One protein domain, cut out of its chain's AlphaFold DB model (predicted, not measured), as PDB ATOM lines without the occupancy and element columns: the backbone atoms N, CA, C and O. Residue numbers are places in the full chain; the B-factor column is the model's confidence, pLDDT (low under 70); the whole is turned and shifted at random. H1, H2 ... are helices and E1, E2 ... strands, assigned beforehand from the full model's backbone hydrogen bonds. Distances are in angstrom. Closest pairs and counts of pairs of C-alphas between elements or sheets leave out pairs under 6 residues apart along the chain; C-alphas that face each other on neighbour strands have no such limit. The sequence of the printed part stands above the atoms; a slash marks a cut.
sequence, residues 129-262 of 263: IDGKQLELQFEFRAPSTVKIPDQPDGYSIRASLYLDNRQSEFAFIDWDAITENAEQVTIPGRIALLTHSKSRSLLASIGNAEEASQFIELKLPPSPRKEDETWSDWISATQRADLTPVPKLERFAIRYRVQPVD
ATOM      1  N   ILE A 129     182.541 179.402 199.932       86.56
ATOM      2  CA  ILE A 129     182.586 179.376 201.405       86.56
ATOM      3  C   ILE A 129     183.812 180.184 201.816       86.56
ATOM      4  O   ILE A 129     184.887 180.006 201.246       86.56
ATOM      5  N   ASP A 130     183.639 181.130 202.740       85.00
ATOM      6  CA  ASP A 130     184.705 182.028 203.210       85.00
ATOM      7  C   ASP A 130     185.477 182.731 202.067       85.00
ATOM      8  O   ASP A 130     186.667 183.013 202.161       85.00
ATOM      9  N   GLY A 131     184.792 183.011 200.950       84.88
ATOM     10  CA  GLY A 131     185.364 183.667 199.767       84.88
ATOM     11  C   GLY A 131     186.147 182.755 198.813       84.88
ATOM     12  O   GLY A 131     186.498 183.212 197.723       84.88
ATOM     13  N   LYS A 132     186.356 181.482 199.166       89.50
ATOM     14  CA  LYS A 132     187.093 180.487 198.373       89.50
ATOM     15  C   LYS A 132     186.181 179.754 197.393       89.50
ATOM     16  O   LYS A 132     184.987 179.601 197.654       89.50
ATOM     17  N   GLN A 133     186.731 179.316 196.259       89.94
ATOM     18  CA  GLN A 133     185.987 178.480 195.311       89.94
ATOM     19  C   GLN A 133     185.759 177.094 195.902       89.94
ATOM     20  O   GLN A 133     186.530 176.645 196.744       89.94
ATOM     21  N   LEU A 134     184.696 176.427 195.468       92.31
ATOM     22  CA  LEU A 134     184.324 175.122 195.994       92.31
ATOM     23  C   LEU A 134     184.599 174.028 194.973       92.31
ATOM     24  O   LEU A 134     184.249 174.147 193.797       92.31
ATOM     25  N   GLU A 135     185.171 172.940 195.459       94.00
ATOM     26  CA  GLU A 135     185.336 171.699 194.724       94.00
ATOM     27  C   GLU A 135     184.562 170.591 195.439       94.00
ATOM     28  O   GLU A 135     184.583 170.476 196.664       94.00
ATOM     29  N   LEU A 136     183.845 169.786 194.668       94.69
ATOM     30  CA  LEU A 136     183.204 168.578 195.148       94.69
ATOM     31  C   LEU A 136     184.220 167.444 195.057       94.69
ATOM     32  O   LEU A 136     184.576 167.011 193.963       94.69
ATOM     33  N   GLN A 137     184.662 166.953 196.207       95.88
ATOM     34  CA  GLN A 137     185.405 165.704 196.288       95.88
ATOM     35  C   GLN A 137     184.414 164.571 196.471       95.88
ATOM     36  O   GLN A 137     183.499 164.663 197.292       95.88
ATOM     37  N   PHE A 138     184.595 163.497 195.724       95.50
ATOM     38  CA  PHE A 138     183.756 162.325 195.841       95.50
ATOM     39  C   PHE A 138     184.590 161.059 195.886       95.50
ATOM     40  O   PHE A 138     185.687 160.974 195.342       95.50
ATOM     41  N   GLU A 139     184.022 160.061 196.538       95.38
ATOM     42  CA  GLU A 139     184.485 158.694 196.452       95.38
ATOM     43  C   GLU A 139     183.361 157.852 195.896       95.38
ATOM     44  O   GLU A 139     182.233 157.855 196.396       95.38
ATOM     45  N   PHE A 140     183.700 157.123 194.856       91.88
ATOM     46  CA  PHE A 140     182.794 156.271 194.138       91.88
ATOM     47  C   PHE A 140     183.113 154.812 194.454       91.88
ATOM     48  O   PHE A 140     184.272 154.423 194.484       91.88
ATOM     49  N   ARG A 141     182.093 153.996 194.701       92.38
ATOM     50  CA  ARG A 141     182.213 152.563 194.961       92.38
ATOM     51  C   ARG A 141     181.551 151.780 193.846       92.38
ATOM     52  O   ARG A 141     180.337 151.877 193.659       92.38
ATOM     53  N   ALA A 142     182.359 150.980 193.164       89.56
ATOM     54  CA  ALA A 142     181.906 149.979 192.216       89.56
ATOM     55  C   ALA A 142     181.897 148.595 192.881       89.56
ATOM     56  O   ALA A 142     182.837 148.272 193.613       89.56
ATOM     57  N   PRO A 143     180.887 147.753 192.618       86.50
ATOM     58  CA  PRO A 143     180.963 146.328 192.923       86.50
ATOM     59  C   PRO A 143     182.161 145.684 192.214       86.50
ATOM     60  O   PRO A 143     182.435 146.014 191.060       86.50
ATOM     61  N   SER A 144     182.832 144.722 192.855       81.44
ATOM     62  CA  SER A 144     183.982 144.009 192.260       81.44
ATOM     63  C   SER A 144     183.632 143.152 191.032       81.44
ATOM     64  O   SER A 144     184.514 142.663 190.332       81.44
ATOM     65  N   THR A 145     182.342 142.989 190.721       77.56
ATOM     66  CA  THR A 145     181.877 142.374 189.468       77.56
ATOM     67  C   THR A 145     182.173 143.234 188.239       77.56
ATOM     68  O   THR A 145     182.220 142.709 187.124       77.56
ATOM     69  N   VAL A 146     182.378 144.543 188.419       77.31
ATOM     70  CA  VAL A 146     182.704 145.475 187.339       77.31
ATOM     71  C   VAL A 146     184.211 145.489 187.124       77.31
ATOM     72  O   VAL A 146     184.974 145.867 188.008       77.31
ATOM     73  N   LYS A 147     184.643 145.092 185.923       77.44
ATOM     74  CA  LYS A 147     186.058 145.114 185.544       77.44
ATOM     75  C   LYS A 147     186.521 146.550 185.353       77.44
ATOM     76  O   LYS A 147     186.062 147.226 184.432       77.44
ATOM     77  N   ILE A 148     187.439 146.988 186.201       77.88
ATOM     78  CA  ILE A 148     188.111 148.272 186.042       77.88
ATOM     79  C   ILE A 148     189.339 148.057 185.152       77.88
ATOM     80  O   ILE A 148     190.070 147.092 185.365       77.88
ATOM     81  N   PRO A 149     189.553 148.893 184.124       75.75
ATOM     82  CA  PRO A 149     190.742 148.795 183.284       75.75
ATOM     83  C   PRO A 149     192.023 149.055 184.085       75.75
ATOM     84  O   PRO A 149     192.066 149.991 184.880       75.75
ATOM     85  N   ASP A 150     193.082 148.286 183.814       71.88
ATOM     86  CA  ASP A 150     194.384 148.417 184.495       71.88
ATOM     87  C   ASP A 150     195.118 149.733 184.164       71.88
ATOM     88  O   ASP A 150     196.072 150.108 184.846       71.88
ATOM     89  N   GLN A 151     194.715 150.426 183.092       71.62
ATOM     90  CA  GLN A 151     195.309 151.689 182.659       71.62
ATOM     91  C   GLN A 151     194.244 152.728 182.288       71.62
ATOM     92  O   GLN A 151     193.206 152.371 181.719       71.62
ATOM     93  N   PRO A 152     194.524 154.023 182.532       74.38
ATOM     94  CA  PRO A 152     193.673 155.117 182.098       74.38
ATOM     95  C   PRO A 152     193.747 155.278 180.576       74.38
ATOM     96  O   PRO A 152     194.543 156.055 180.052       74.38
ATOM     97  N   ASP A 153     192.894 154.576 179.836       69.62
ATOM     98  CA  ASP A 153     192.473 155.081 178.531       69.62
ATOM     99  C   ASP A 153     191.440 156.198 178.776       69.62
ATOM    100  O   ASP A 153     190.726 156.177 179.779       69.62
ATOM    101  N   GLY A 154     191.347 157.228 177.932       63.34
ATOM    102  CA  GLY A 154     190.454 158.386 178.162       63.34
ATOM    103  C   GLY A 154     188.941 158.075 178.275       63.34
ATOM    104  O   GLY A 154     188.119 158.997 178.331       63.34
ATOM    105  N   TYR A 155     188.561 156.794 178.282       64.25
ATOM    106  CA  TYR A 155     187.199 156.267 178.335       64.25
ATOM    107  C   TYR A 155     187.002 155.195 179.427       64.25
ATOM    108  O   TYR A 155     185.918 154.632 179.541       64.25
ATOM    109  N   SER A 156     188.017 154.940 180.249       79.75
ATOM    110  CA  SER A 156     188.052 153.846 181.222       79.75
ATOM    111  C   SER A 156     187.209 154.123 182.465       79.75
ATOM    112  O   SER A 156     186.421 153.279 182.876       79.75
ATOM    113  N   ILE A 157     187.323 155.315 183.051       85.94
ATOM    114  CA  ILE A 157     186.451 155.784 184.132       85.94
ATOM    115  C   ILE A 157     186.077 157.229 183.841       85.94
ATOM    116  O   ILE A 157     186.941 158.092 183.666       85.94
ATOM    117  N   ARG A 158     184.775 157.509 183.815       88.44
ATOM    118  CA  ARG A 158     184.252 158.851 183.590       88.44
ATOM    119  C   ARG A 158     183.187 159.174 184.617       88.44
ATOM    120  O   ARG A 158     182.195 158.468 184.743       88.44
ATOM    121  N   ALA A 159     183.359 160.299 185.293       90.88
ATOM    122  CA  ALA A 159     182.305 160.920 186.072       90.88
ATOM    123  C   ALA A 159     182.030 162.321 185.526       90.88
ATOM    124  O   ALA A 159     182.943 163.025 185.094       90.88
ATOM    125  N   SER A 160     180.766 162.722 185.507       91.25
ATOM    126  CA  SER A 160     180.360 164.059 185.077       91.25
ATOM    127  C   SER A 160     179.222 164.583 185.935       91.25
ATOM    128  O   SER A 160     178.333 163.833 186.343       91.25
ATOM    129  N   LEU A 161     179.268 165.879 186.226       92.25
ATOM    130  CA  LEU A 161     178.242 166.560 187.002       92.25
ATOM    131  C   LEU A 161     177.182 167.117 186.059       92.25
ATOM    132  O   LEU A 161     177.477 167.908 185.159       92.25
ATOM    133  N   TYR A 162     175.945 166.710 186.301       90.56
ATOM    134  CA  TYR A 162     174.748 167.216 185.659       90.56
ATOM    135  C   TYR A 162     174.061 168.218 186.577       90.56
ATOM    136  O   TYR A 162     173.818 167.945 187.753       90.56
ATOM    137  N   LEU A 163     173.736 169.374 186.010       88.75
ATOM    138  CA  LEU A 163     173.053 170.481 186.661       88.75
ATOM    139  C   LEU A 163     171.796 170.768 185.843       88.75
ATOM    140  O   LEU A 163     171.898 171.028 184.644       88.75
ATOM    141  N   ASP A 164     170.618 170.656 186.456       84.44
ATOM    142  CA  ASP A 164     169.326 170.834 185.773       84.44
ATOM    143  C   ASP A 164     169.223 170.011 184.470       84.44
ATOM    144  O   ASP A 164     168.834 170.506 183.410       84.44
ATOM    145  N   ASN A 165     169.624 168.734 184.549       78.06
ATOM    146  CA  ASN A 165     169.681 167.769 183.441       78.06
ATOM    147  C   ASN A 165     170.595 168.161 182.269       78.06
ATOM    148  O   ASN A 165     170.489 167.599 181.178       78.06
ATOM    149  N   ARG A 166     171.529 169.091 182.477       82.62
ATOM    150  CA  ARG A 166     172.582 169.412 181.514       82.62
ATOM    151  C   ARG A 166     173.929 169.035 182.082       82.62
ATOM    152  O   ARG A 166     174.244 169.367 183.221       82.62
ATOM    153  N   GLN A 167     174.734 168.375 181.265       81.44
ATOM    154  CA  GLN A 167     176.110 168.112 181.633       81.44
ATOM    155  C   GLN A 167     176.849 169.447 181.775       81.44
ATOM    156  O   GLN A 167     176.840 170.267 180.857       81.44
ATOM    157  N   SER A 168     177.459 169.661 182.935       83.81
ATOM    158  CA  SER A 168     178.204 170.878 183.237       83.81
ATOM    159  C   SER A 168     179.701 170.651 183.102       83.81
ATOM    160  O   SER A 168     180.377 171.399 182.406       83.81
ATOM    161  N   GLU A 169     180.229 169.629 183.774       88.25
ATOM    162  CA  GLU A 169     181.672 169.457 183.922       88.25
ATOM    163  C   GLU A 169     182.041 167.974 184.047       88.25
ATOM    164  O   GLU A 169     181.230 167.149 184.477       88.25
ATOM    165  N   PHE A 170     183.261 167.635 183.631       89.50
ATOM    166  CA  PHE A 170     183.839 166.308 183.814       89.50
ATOM    167  C   PHE A 170     184.685 166.285 185.080       89.50
ATOM    168  O   PHE A 170     185.423 167.225 185.364       89.50
ATOM    169  N   ALA A 171     184.582 165.198 185.829       91.94
ATOM    170  CA  ALA A 171     185.373 165.013 187.023       91.94
ATOM    171  C   ALA A 171     186.795 164.594 186.664       91.94
ATOM    172  O   ALA A 171     187.025 163.826 185.727       91.94
ATOM    173  N   PHE A 172     187.737 165.048 187.476       91.69
ATOM    174  CA  PHE A 172     189.067 164.477 187.533       91.69
ATOM    175  C   PHE A 172     189.030 163.223 188.408       91.69
ATOM    176  O   PHE A 172     188.555 163.277 189.542       91.69
ATOM    177  N   ILE A 173     189.543 162.110 187.889       91.12
ATOM    178  CA  ILE A 173     189.675 160.846 188.619       91.12
ATOM    179  C   ILE A 173     191.118 160.707 189.086       91.12
ATOM    180  O   ILE A 173     192.043 160.878 188.290       91.12
ATOM    181  N   ASP A 174     191.303 160.417 190.371       90.31
ATOM    182  CA  ASP A 174     192.620 160.176 190.951       90.31
ATOM    183  C   ASP A 174     192.940 158.678 190.872       90.31
ATOM    184  O   ASP A 174     192.495 157.881 191.698       90.31
ATOM    185  N   TRP A 175     193.658 158.306 189.812       87.69
ATOM    186  CA  TRP A 175     193.993 156.920 189.483       87.69
ATOM    187  C   TRP A 175     194.944 156.277 190.489       87.69
ATOM    188  O   TRP A 175     194.782 155.104 190.814       87.69
ATOM    189  N   ASP A 176     195.892 157.052 191.012       87.94
ATOM    190  CA  ASP A 176     196.908 156.559 191.944       87.94
ATOM    191  C   ASP A 176     196.309 156.243 193.324       87.94
ATOM    192  O   ASP A 176     196.862 155.454 194.090       87.94
ATOM    193  N   ALA A 177     195.157 156.844 193.638       89.94
ATOM    194  CA  ALA A 177     194.430 156.651 194.886       89.94
ATOM    195  C   ALA A 177     193.276 155.632 194.783       89.94
ATOM    196  O   ALA A 177     192.513 155.477 195.742       89.94
ATOM    197  N   ILE A 178     193.125 154.928 193.653       89.31
ATOM    198  CA  ILE A 178     192.126 153.860 193.520       89.31
ATOM    199  C   ILE A 178     192.518 152.688 194.421       89.31
ATOM    200  O   ILE A 178     193.623 152.154 194.343       89.31
ATOM    201  N   THR A 179     191.583 152.256 195.265       89.19
ATOM    202  CA  THR A 179     191.786 151.109 196.157       89.19
ATOM    203  C   THR A 179     190.782 150.011 195.852       89.19
ATOM    204  O   THR A 179     189.569 150.240 195.915       89.19
ATOM    205  N   GLU A 180     191.278 148.811 195.588       87.12
ATOM    206  CA  GLU A 180     190.471 147.617 195.373       87.12
ATOM    207  C   GLU A 180     190.409 146.770 196.649       87.12
ATOM    208  O   GLU A 180     191.427 146.447 197.259       87.12
ATOM    209  N   ASN A 181     189.193 146.419 197.063       83.31
ATOM    210  CA  ASN A 181     188.930 145.428 198.100       83.31
ATOM    211  C   ASN A 181     188.190 144.242 197.470       83.31
ATOM    212  O   ASN A 181     187.526 144.400 196.449       83.31
ATOM    213  N   ALA A 182     188.212 143.078 198.127       77.62
ATOM    214  CA  ALA A 182     187.592 141.849 197.614       77.62
ATOM    215  C   ALA A 182     186.108 142.002 197.194       77.62
ATOM    216  O   ALA A 182     185.633 141.303 196.300       77.62
ATOM    217  N   GLU A 183     185.375 142.925 197.818       83.38
ATOM    218  CA  GLU A 183     183.945 143.150 197.564       83.38
ATOM    219  C   GLU A 183     183.652 144.389 196.701       83.38
ATOM    220  O   GLU A 183     182.598 144.472 196.070       83.38
ATOM    221  N   GLN A 184     184.550 145.379 196.687       87.88
ATOM    222  CA  GLN A 184     184.279 146.687 196.091       87.88
ATOM    223  C   GLN A 184     185.561 147.433 195.737       87.88
ATOM    224  O   GLN A 184     186.546 147.386 196.478       87.88
ATOM    225  N   VAL A 185     185.504 148.221 194.669       89.75
ATOM    226  CA  VAL A 185     186.572 149.150 194.295       89.75
ATOM    227  C   VAL A 185     186.146 150.567 194.625       89.75
ATOM    228  O   VAL A 185     185.041 150.982 194.282       89.75
ATOM    229  N   THR A 186     187.010 151.300 195.325       92.50
ATOM    230  CA  THR A 186     186.797 152.711 195.659       92.50
ATOM    231  C   THR A 186     187.643 153.583 194.742       92.50
ATOM    232  O   THR A 186     188.863 153.452 194.709       92.50
ATOM    233  N   ILE A 187     186.975 154.466 194.007       92.00
ATOM    234  CA  ILE A 187     187.543 155.365 193.010       92.00
ATOM    235  C   ILE A 187     187.336 156.807 193.496       92.00
ATOM    236  O   ILE A 187     186.200 157.296 193.504       92.00
ATOM    237  N   PRO A 188     188.394 157.496 193.936       94.56
ATOM    238  CA  PRO A 188     188.310 158.896 194.316       94.56
ATOM    239  C   PRO A 188     188.310 159.818 193.092       94.56
ATOM    240  O   PRO A 188     188.943 159.559 192.065       94.56
ATOM    241  N   GLY A 189     187.605 160.937 193.214       94.12
ATOM    242  CA  GLY A 189     187.577 161.966 192.189       94.12
ATOM    243  C   GLY A 189     187.181 163.330 192.732       94.12
ATOM    244  O   GLY A 189     186.792 163.497 193.890       94.12
ATOM    245  N   ARG A 190     187.319 164.337 191.875       95.12
ATOM    246  CA  ARG A 190     187.053 165.734 192.210       95.12
ATOM    247  C   ARG A 190     186.485 166.495 191.020       95.12
ATOM    248  O   ARG A 190     186.803 166.187 189.872       95.12
ATOM    249  N   ILE A 191     185.610 167.458 191.283       94.25
ATOM    250  CA  ILE A 191     184.952 168.260 190.247       94.25
ATOM    251  C   ILE A 191     184.616 169.651 190.775       94.25
ATOM    252  O   ILE A 191     184.141 169.792 191.904       94.25
ATOM    253  N   ALA A 192     184.856 170.697 189.983       92.25
ATOM    254  CA  ALA A 192     184.572 172.054 190.428       92.25
ATOM    255  C   ALA A 192     183.057 172.301 190.528       92.25
ATOM    256  O   ALA A 192     182.248 171.778 189.763       92.25
ATOM    257  N   LEU A 193     182.654 173.116 191.504       90.12
ATOM    258  CA  LEU A 193     181.271 173.562 191.639       90.12
ATOM    259  C   LEU A 193     181.147 174.970 191.069       90.12
ATOM    260  O   LEU A 193     181.526 175.942 191.716       90.12
ATOM    261  N   LEU A 194     180.610 175.076 189.852       86.19
ATOM    262  CA  LEU A 194     180.586 176.336 189.102       86.19
ATOM    263  C   LEU A 194     179.311 177.170 189.288       86.19
ATOM    264  O   LEU A 194     179.348 178.374 189.036       86.19
ATOM    265  N   THR A 195     178.204 176.564 189.725       85.19
ATOM    266  CA  THR A 195     176.873 177.200 189.744       85.19
ATOM    267  C   THR A 195     176.110 176.919 191.042       85.19
ATOM    268  O   THR A 195     176.432 175.988 191.788       85.19
ATOM    269  N   HIS A 196     175.060 177.701 191.299       85.00
ATOM    270  CA  HIS A 196     174.115 177.504 192.406       85.00
ATOM    271  C   HIS A 196     172.917 176.633 191.999       85.00
ATOM    272  O   HIS A 196     171.774 176.916 192.366       85.00
ATOM    273  N   SER A 197     173.152 175.561 191.237       84.62
ATOM    274  CA  SER A 197     172.068 174.655 190.844       84.62
ATOM    275  C   SER A 197     171.424 173.988 192.060       84.62
ATOM    276  O   SER A 197     172.131 173.561 192.984       84.62
ATOM    277  N   LYS A 198     170.091 173.869 192.022       83.00
ATOM    278  CA  LYS A 198     169.293 173.129 193.009       83.00
ATOM    279  C   LYS A 198     169.317 171.631 192.777       83.00
ATOM    280  O   LYS A 198     169.285 170.882 193.744       83.00
ATOM    281  N   SER A 199     169.363 171.222 191.513       86.75
ATOM    282  CA  SER A 199     169.444 169.821 191.135       86.75
ATOM    283  C   SER A 199     170.872 169.506 190.707       86.75
ATOM    284  O   SER A 199     171.481 170.222 189.899       86.75
ATOM    285  N   ARG A 200     171.448 168.470 191.312       91.06
ATOM    286  CA  ARG A 200     172.812 168.029 191.035       91.06
ATOM    287  C   ARG A 200     172.812 166.518 190.990       91.06
ATOM    288  O   ARG A 200     172.459 165.878 191.973       91.06
ATOM    289  N   SER A 201     173.251 165.968 189.874       91.69
ATOM    290  CA  SER A 201     173.372 164.525 189.706       91.69
ATOM    291  C   SER A 201     174.744 164.207 189.158       91.69
ATOM    292  O   SER A 201     175.262 164.928 188.308       91.69
ATOM    293  N   LEU A 202     175.346 163.132 189.642       92.88
ATOM    294  CA  LEU A 202     176.597 162.630 189.108       92.88
ATOM    295  C   LEU A 202     176.294 161.437 188.209       92.88
ATOM    296  O   LEU A 202     175.675 160.466 188.642       92.88
ATOM    297  N   LEU A 203     176.707 161.539 186.951       91.75
ATOM    298  CA  LEU A 203     176.716 160.422 186.021       91.75
ATOM    299  C   LEU A 203     178.088 159.772 186.097       91.75
ATOM    300  O   LEU A 203     179.081 160.404 185.732       91.75
ATOM    301  N   ALA A 204     178.134 158.532 186.567       90.88
ATOM    302  CA  ALA A 204     179.346 157.730 186.608       90.88
ATOM    303  C   ALA A 204     179.272 156.607 185.574       90.88
ATOM    304  O   ALA A 204     178.238 155.962 185.428       90.88
ATOM    305  N   SER A 205     180.379 156.372 184.883       88.56
ATOM    306  CA  SER A 205     180.538 155.351 183.856       88.56
ATOM    307  C   SER A 205     181.902 154.686 184.022       88.56
ATOM    308  O   SER A 205     182.909 155.375 184.210       88.56
ATOM    309  N   ILE A 206     181.926 153.354 183.996       84.56
ATOM    310  CA  ILE A 206     183.150 152.550 184.019       84.56
ATOM    311  C   ILE A 206     183.172 151.695 182.758       84.56
ATOM    312  O   ILE A 206     182.244 150.928 182.497       84.56
ATOM    313  N   GLY A 207     184.260 151.808 182.007       74.81
ATOM    314  CA  GLY A 207     184.455 151.172 180.718       74.81
ATOM    315  C   GLY A 207     183.632 151.817 179.603       74.81
ATOM    316  O   GLY A 207     182.834 152.728 179.803       74.81
ATOM    317  N   ASN A 208     183.811 151.296 178.392       63.22
ATOM    318  CA  ASN A 208     183.159 151.802 177.182       63.22
ATOM    319  C   ASN A 208     181.714 151.283 176.996       63.22
ATOM    320  O   ASN A 208     181.229 151.164 175.873       63.22
ATOM    321  N   ALA A 209     181.036 150.902 178.079       61.66
ATOM    322  CA  ALA A 209     179.661 150.426 178.023       61.66
ATOM    323  C   ALA A 209     178.727 151.561 178.452       61.66
ATOM    324  O   ALA A 209     178.573 151.831 179.642       61.66
ATOM    325  N   GLU A 210     178.072 152.215 177.490       59.09
ATOM    326  CA  GLU A 210     177.055 153.238 177.786       59.09
ATOM    327  C   GLU A 210     175.959 152.688 178.721       59.09
ATOM    328  O   GLU A 210     175.520 153.390 179.633       59.09
ATOM    329  N   GLU A 211     175.633 151.398 178.587       61.53
ATOM    330  CA  GLU A 211     174.692 150.645 179.431       61.53
ATOM    331  C   GLU A 211     175.122 150.512 180.905       61.53
ATOM    332  O   GLU A 211     174.288 150.243 181.771       61.53
ATOM    333  N   ALA A 212     176.407 150.712 181.216       72.06
ATOM    334  CA  ALA A 212     176.939 150.658 182.578       72.06
ATOM    335  C   ALA A 212     176.919 152.024 183.283       72.06
ATOM    336  O   ALA A 212     177.298 152.119 184.452       72.06
ATOM    337  N   SER A 213     176.484 153.084 182.596       87.19
ATOM    338  CA  SER A 213     176.464 154.431 183.161       87.19
ATOM    339  C   SER A 213     175.283 154.595 184.115       87.19
ATOM    340  O   SER A 213     174.147 154.279 183.760       87.19
ATOM    341  N   GLN A 214     175.530 155.106 185.320       90.88
ATOM    342  CA  GLN A 214     174.512 155.253 186.360       90.88
ATOM    343  C   GLN A 214     174.447 156.685 186.886       90.88
ATOM    344  O   GLN A 214     175.472 157.323 187.136       90.88
ATOM    345  N   PHE A 215     173.222 157.168 187.075       90.38
ATOM    346  CA  PHE A 215     172.918 158.447 187.690       90.38
ATOM    347  C   PHE A 215     172.739 158.293 189.196       90.38
ATOM    348  O   PHE A 215     171.992 157.437 189.688       90.38
ATOM    349  N   ILE A 216     173.407 159.180 189.927       92.50
ATOM    350  CA  ILE A 216     173.268 159.308 191.371       92.50
ATOM    351  C   ILE A 216     172.920 160.758 191.687       92.50
ATOM    352  O   ILE A 216     173.696 161.671 191.407       92.50
ATOM    353  N   GLU A 217     171.740 160.974 192.260       92.25
ATOM    354  CA  GLU A 217     171.297 162.301 192.683       92.25
ATOM    355  C   GLU A 217     172.007 162.705 193.981       92.25
ATOM    356  O   GLU A 217     172.012 161.969 194.973       92.25
ATOM    357  N   LEU A 218     172.628 163.883 193.970       92.12
ATOM    358  CA  LEU A 218     173.348 164.430 195.108       92.12
ATOM    359  C   LEU A 218     172.393 165.274 195.947       92.12
ATOM    360  O   LEU A 218     171.741 166.188 195.447       92.12
ATOM    361  N   LYS A 219     172.378 165.044 197.259       91.50
ATOM    362  CA  LYS A 219     171.603 165.842 198.222       91.50
ATOM    363  C   LYS A 219     172.382 167.079 198.676       91.50
ATOM    364  O   LYS A 219     172.420 167.392 199.862       91.50
ATOM    365  N   LEU A 220     173.080 167.736 197.752       90.06
ATOM    366  CA  LEU A 220     173.913 168.897 198.052       90.06
ATOM    367  C   LEU A 220     173.095 170.179 197.836       90.06
ATOM    368  O   LEU A 220     172.550 170.361 196.744       90.06
ATOM    369  N   PRO A 221     173.009 171.087 198.825       90.06
ATOM    370  CA  PRO A 221     172.246 172.315 198.668       90.06
ATOM    371  C   PRO A 221     172.862 173.254 197.608       90.06
ATOM    372  O   PRO A 221     174.064 173.197 197.332       90.06
ATOM    373  N   PRO A 222     172.066 174.187 197.044       87.06
ATOM    374  CA  PRO A 222     172.533 175.157 196.045       87.06
ATOM    375  C   PRO A 222     173.726 175.997 196.507       87.06
ATOM    376  O   PRO A 222     174.617 176.315 195.720       87.06
ATOM    377  N   SER A 223     173.730 176.346 197.792       87.62
ATOM    378  CA  SER A 223     174.800 177.069 198.471       87.62
ATOM    379  C   SER A 223     175.337 176.173 199.582       87.62
ATOM    380  O   SER A 223     174.760 176.182 200.674       87.62
ATOM    381  N   PRO A 224     176.391 175.387 199.303       90.12
ATOM    382  CA  PRO A 224     177.030 174.563 200.313       90.12
ATOM    383  C   PRO A 224     177.498 175.392 201.506       90.12
ATOM    384  O   PRO A 224     177.887 176.556 201.369       90.12
ATOM    385  N   ARG A 225     177.448 174.782 202.681       90.75
ATOM    386  CA  ARG A 225     177.829 175.362 203.969       90.75
ATOM    387  C   ARG A 225     179.003 174.584 204.553       90.75
ATOM    388  O   ARG A 225     179.384 173.539 204.044       90.75
ATOM    389  N   LYS A 226     179.543 175.067 205.673       90.00
ATOM    390  CA  LYS A 226     180.640 174.387 206.386       90.00
ATOM    391  C   LYS A 226     180.300 172.954 206.806       90.00
ATOM    392  O   LYS A 226     181.181 172.112 206.885       90.00
ATOM    393  N   GLU A 227     179.025 172.664 207.063       90.62
ATOM    394  CA  GLU A 227     178.562 171.303 207.371       90.62
ATOM    395  C   GLU A 227     178.778 170.328 206.201       90.62
ATOM    396  O   GLU A 227     179.140 169.175 206.427       90.62
ATOM    397  N   ASP A 228     178.682 170.818 204.962       91.50
ATOM    398  CA  ASP A 228     178.898 170.036 203.740       91.50
ATOM    399  C   ASP A 228     180.387 169.758 203.461       91.50
ATOM    400  O   ASP A 228     180.718 169.056 202.504       91.50
ATOM    401  N   GLU A 229     181.305 170.286 204.282       93.31
ATOM    402  CA  GLU A 229     182.729 169.929 204.218       93.31
ATOM    403  C   GLU A 229     183.013 168.531 204.778       93.31
ATOM    404  O   GLU A 229     184.057 167.931 204.498       93.31
ATOM    405  N   THR A 230     182.068 167.992 205.551       94.69
ATOM    406  CA  THR A 230     182.124 166.624 206.064       94.69
ATOM    407  C   THR A 230     181.631 165.646 205.001       94.69
ATOM    408  O   THR A 230     180.801 165.980 204.159       94.69
ATOM    409  N   TRP A 231     182.147 164.417 205.033       95.62
ATOM    410  CA  TRP A 231     181.663 163.355 204.157       95.62
ATOM    411  C   TRP A 231     180.173 163.093 204.360       95.62
ATOM    412  O   TRP A 231     179.720 162.883 205.484       95.62
ATOM    413  N   SER A 232     179.442 163.047 203.250       95.06
ATOM    414  CA  SER A 232     178.069 162.573 203.213       95.06
ATOM    415  C   SER A 232     177.992 161.086 203.556       95.06
ATOM    416  O   SER A 232     178.959 160.329 203.408       95.06
ATOM    417  N   ASP A 233     176.787 160.642 203.899       95.25
ATOM    418  CA  ASP A 233     176.455 159.224 203.847       95.25
ATOM    419  C   ASP A 233     176.609 158.678 202.421       95.25
ATOM    420  O   ASP A 233     176.594 159.422 201.430       95.25
ATOM    421  N   TRP A 234     176.737 157.357 202.319       93.75
ATOM    422  CA  TRP A 234     176.758 156.669 201.035       93.75
ATOM    423  C   TRP A 234     175.379 156.712 200.377       93.75
ATOM    424  O   TRP A 234     174.379 156.282 200.952       93.75
ATOM    425  N   ILE A 235     175.345 157.183 199.137       94.25
ATOM    426  CA  ILE A 235     174.154 157.268 198.298       94.25
ATOM    427  C   ILE A 235     174.323 156.289 197.146       94.25
ATOM    428  O   ILE A 235     175.296 156.360 196.401       94.25
ATOM    429  N   SER A 236     173.386 155.359 196.992       93.12
ATOM    430  CA  SER A 236     173.404 154.413 195.877       93.12
ATOM    431  C   SER A 236     172.754 154.994 194.629       93.12
ATOM    432  O   SER A 236     171.773 155.733 194.716       93.12
ATOM    433  N   ALA A 237     173.252 154.582 193.468       90.62
ATOM    434  CA  ALA A 237     172.628 154.858 192.189       90.62
ATOM    435  C   ALA A 237     171.216 154.278 192.131       90.62
ATOM    436  O   ALA A 237     170.952 153.153 192.575       90.62
ATOM    437  N   THR A 238     170.305 155.060 191.566       86.56
ATOM    438  CA  THR A 238     168.896 154.687 191.417       86.56
ATOM    439  C   THR A 238     168.577 154.302 189.979       86.56
ATOM    440  O   THR A 238     167.786 153.382 189.762       86.56
ATOM    441  N   GLN A 239     169.214 154.963 189.012       89.44
ATOM    442  CA  GLN A 239     168.903 154.850 187.590       89.44
ATOM    443  C   GLN A 239     170.167 154.697 186.749       89.44
ATOM    444  O   GLN A 239     171.226 155.225 187.089       89.44
ATOM    445  N   ARG A 240     170.043 153.983 185.635       88.12
ATOM    446  CA  ARG A 240     171.023 153.969 184.550       88.12
ATOM    447  C   ARG A 240     170.803 155.157 183.606       88.12
ATOM    448  O   ARG A 240     169.796 155.859 183.702       88.12
ATOM    449  N   ALA A 241     171.736 155.386 182.686       83.88
ATOM    450  CA  ALA A 241     171.621 156.446 181.682       83.88
ATOM    451  C   ALA A 241     170.408 156.277 180.745       83.88
ATOM    452  O   ALA A 241     169.870 157.269 180.260       83.88
ATOM    453  N   ASP A 242     169.937 155.045 180.546       84.00
ATOM    454  CA  ASP A 242     168.716 154.704 179.805       84.00
ATOM    455  C   ASP A 242     167.428 154.810 180.655       84.00
ATOM    456  O   ASP A 242     166.355 154.396 180.217       84.00
ATOM    457  N   LEU A 243     167.526 155.372 181.868       83.12
ATOM    458  CA  LEU A 243     166.449 155.546 182.851       83.12
ATOM    459  C   LEU A 243     165.902 154.236 183.439       83.12
ATOM    460  O   LEU A 243     164.928 154.258 184.198       83.12
ATOM    461  N   THR A 244     166.532 153.096 183.151       87.94
ATOM    462  CA  THR A 244     166.164 151.829 183.784       87.94
ATOM    463  C   THR A 244     166.660 151.780 185.235       87.94
ATOM    464  O   THR A 244     167.678 152.389 185.582       87.94
ATOM    465  N   PRO A 245     165.943 151.089 186.140       87.50
ATOM    466  CA  PRO A 245     166.382 150.946 187.522       87.50
ATOM    467  C   PRO A 245     167.641 150.077 187.611       87.50
ATOM    468  O   PRO A 245     167.738 149.035 186.966       87.50
ATOM    469  N   VAL A 246     168.580 150.455 188.482       86.62
ATOM    470  CA  VAL A 246     169.819 149.682 188.659       86.62
ATOM    471  C   VAL A 246     169.586 148.464 189.577       86.62
ATOM    472  O   VAL A 246     169.104 148.633 190.714       86.62
ATOM    473  N   PRO A 247     169.960 147.237 189.160       86.44
ATOM    474  CA  PRO A 247     169.957 146.052 190.022       86.44
ATOM    475  C   PRO A 247     170.874 146.219 191.241       86.44
ATOM    476  O   PRO A 247     171.967 146.759 191.136       86.44
ATOM    477  N   LYS A 248     170.468 145.718 192.416       84.06
ATOM    478  CA  LYS A 248     171.190 145.960 193.685       84.06
ATOM    479  C   LYS A 248     172.661 145.512 193.666       84.06
ATOM    480  O   LYS A 248     173.482 146.177 194.282       84.06
ATOM    481  N   LEU A 249     172.976 144.417 192.974       81.94
ATOM    482  CA  LEU A 249     174.333 143.858 192.879       81.94
ATOM    483  C   LEU A 249     175.266 144.662 191.963       81.94
ATOM    484  O   LEU A 249     176.474 144.479 192.013       81.94
ATOM    485  N   GLU A 250     174.704 145.545 191.142       85.00
ATOM    486  CA  GLU A 250     175.434 146.359 190.166       85.00
ATOM    487  C   GLU A 250     175.430 147.842 190.547       85.00
ATOM    488  O   GLU A 250     176.009 148.669 189.845       85.00
ATOM    489  N   ARG A 251     174.756 148.201 191.648       89.50
ATOM    490  CA  ARG A 251     174.613 149.592 192.069       89.50
ATOM    491  C   ARG A 251     175.940 150.170 192.481       89.50
ATOM    492  O   ARG A 251     176.574 149.709 193.429       89.50
ATOM    493  N   PHE A 252     176.264 151.272 191.837       91.44
ATOM    494  CA  PHE A 252     177.289 152.156 192.327       91.44
ATOM    495  C   PHE A 252     176.818 152.880 193.579       91.44
ATOM    496  O   PHE A 252     175.621 153.114 193.775       91.44
ATOM    497  N   ALA A 253     177.764 153.245 194.430       93.38
ATOM    498  CA  ALA A 253     177.513 154.128 195.553       93.38
ATOM    499  C   ALA A 253     178.506 155.285 195.542       93.38
ATOM    500  O   ALA A 253     179.647 155.127 195.128       93.38
ATOM    501  N   ILE A 254     178.077 156.445 196.016       95.19
ATOM    502  CA  ILE A 254     178.923 157.625 196.142       95.19
ATOM    503  C   ILE A 254     178.801 158.193 197.542       95.19
ATOM    504  O   ILE A 254     177.718 158.216 198.124       95.19
ATOM    505  N   ARG A 255     179.904 158.705 198.062       96.00
ATOM    506  CA  ARG A 255     179.878 159.732 199.098       96.00
ATOM    507  C   ARG A 255     180.632 160.940 198.588       96.00
ATOM    508  O   ARG A 255     181.543 160.807 197.772       96.00
ATOM    509  N   TYR A 256     180.270 162.111 199.067       96.00
ATOM    510  CA  TYR A 256     180.910 163.346 198.649       96.00
ATOM    511  C   TYR A 256     181.097 164.290 199.823       96.00
ATOM    512  O   TYR A 256     180.463 164.150 200.865       96.00
ATOM    513  N   ARG A 257     181.982 165.259 199.637       95.62
ATOM    514  CA  ARG A 257     182.144 166.419 200.502       95.62
ATOM    515  C   ARG A 257     182.545 167.615 199.661       95.62
ATOM    516  O   ARG A 257     183.105 167.467 198.573       95.62
ATOM    517  N   VAL A 258     182.299 168.800 200.182       94.56
ATOM    518  CA  VAL A 258     182.754 170.042 199.571       94.56
ATOM    519  C   VAL A 258     184.076 170.453 200.206       94.56
ATOM    520  O   VAL A 258     184.277 170.304 201.404       94.56
ATOM    521  N   GLN A 259     185.017 170.938 199.410       94.12
ATOM    522  CA  GLN A 259     186.269 171.483 199.915       94.12
ATOM    523  C   GLN A 259     186.498 172.870 199.319       94.12
ATOM    524  O   GLN A 259     186.378 173.040 198.101       94.12
ATOM    525  N   PRO A 260     186.800 173.878 200.154       92.38
ATOM    526  CA  PRO A 260     187.236 175.164 199.654       92.38
ATOM    527  C   PRO A 260     188.649 175.036 199.078       92.38
ATOM    528  O   PRO A 260     189.557 174.516 199.726       92.38
ATOM    529  N   VAL A 261     188.842 175.543 197.866       89.56
ATOM    530  CA  VAL A 261     190.120 175.528 197.158       89.56
ATOM    531  C   VAL A 261     190.593 176.965 196.975       89.56
ATOM    532  O   VAL A 261     189.856 177.818 196.468       89.56
ATOM    533  N   ASP A 262     191.826 177.226 197.406       77.44
ATOM    534  CA  ASP A 262     192.537 178.455 197.066       77.44
ATOM    535  C   ASP A 262     193.071 178.297 195.641       77.44
ATOM    536  O   ASP A 262     193.890 177.418 195.371       77.44
TER     537      ASP A 262
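AT A GLANCE: This is residues 129 to 262 of the 263 residues of an uncharacterized protein of Verrucomicrobia bacterium (UniProt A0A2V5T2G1). Two strongly twisted antiparallel sheets lie face to face as a sandwich, with E3 E2 E5 E6 as one layer and E4 E1 E7 as the other, their strands crossed at 57 degrees. The short helix H1 sits beside E7, and long loops join the layers. The printed part has 134 residues, with seven named strands and one named helix in the order E1 E2 E3 E4 E5 E6 H1 E7; the class is mostly strand, though under half of the residues are in named elements. It is compact, with a radius of gyration of the C-alphas of 14.3 A and spans of 42 by 32 by 27 A.

IN THESE COORDINATES: E1, residues 132 to 143, begins at C-alpha 132 (187.093, 180.487, 198.373) and is 35.1 A long. E2 is residues 157 to 163, 20.0 A, and E3 residues 166 to 170. E4, residues 184 to 192, is 26.0 A long; E5, residues 200 to 206, 19.9 A. E6 is residues 214 to 217 and H1 residues 226 to 229. E7, residues 253 to 261, is 24.9 A long and ends at C-alpha 261 (190.120, 175.528, 197.158).

HOW THE PARTS SIT: Inner strand E1 is antiparallel to E4, with N 138 and O 189 2.9 A apart, and to E7, with N 137 and O 257 2.9 A apart. In the other sheet E2 and E3 form a hairpin, N 161 to O 169 2.9 A; E2 pairs with E5, N 160 to O 203 2.9 A; E5 and E6 form a hairpin, N 202 to O 216 2.8 A. Between the sheets, the closest C-alphas of E3 and E4 are Phe 170 and Ile 191, 6.8 A apart, and those of E6 and E7 are Ile 216 and Ile 254, 7.6 A apart. H1 is on the sheet E4 E1 E7, over none of its strands, at a height over the sheet of 4.3 A, only just above the sheet's level; its Glu 229 and Val 258 of E7 have C-alphas 4.6 A apart. H1 is too short for an O i to N i+4 pair; its one O i to N i+3 pair is within range.

THE WHOLE: The C-alphas farthest apart, of Gly 131 and Thr 145, are 42.7 A apart. The printed part has no cut. The links E1 to E2, E3 to E4 and H1 to E7 are long. Mean pLDDT of the printed part is 86.9; residues 153 to 155 and 208 to 211 are under 70.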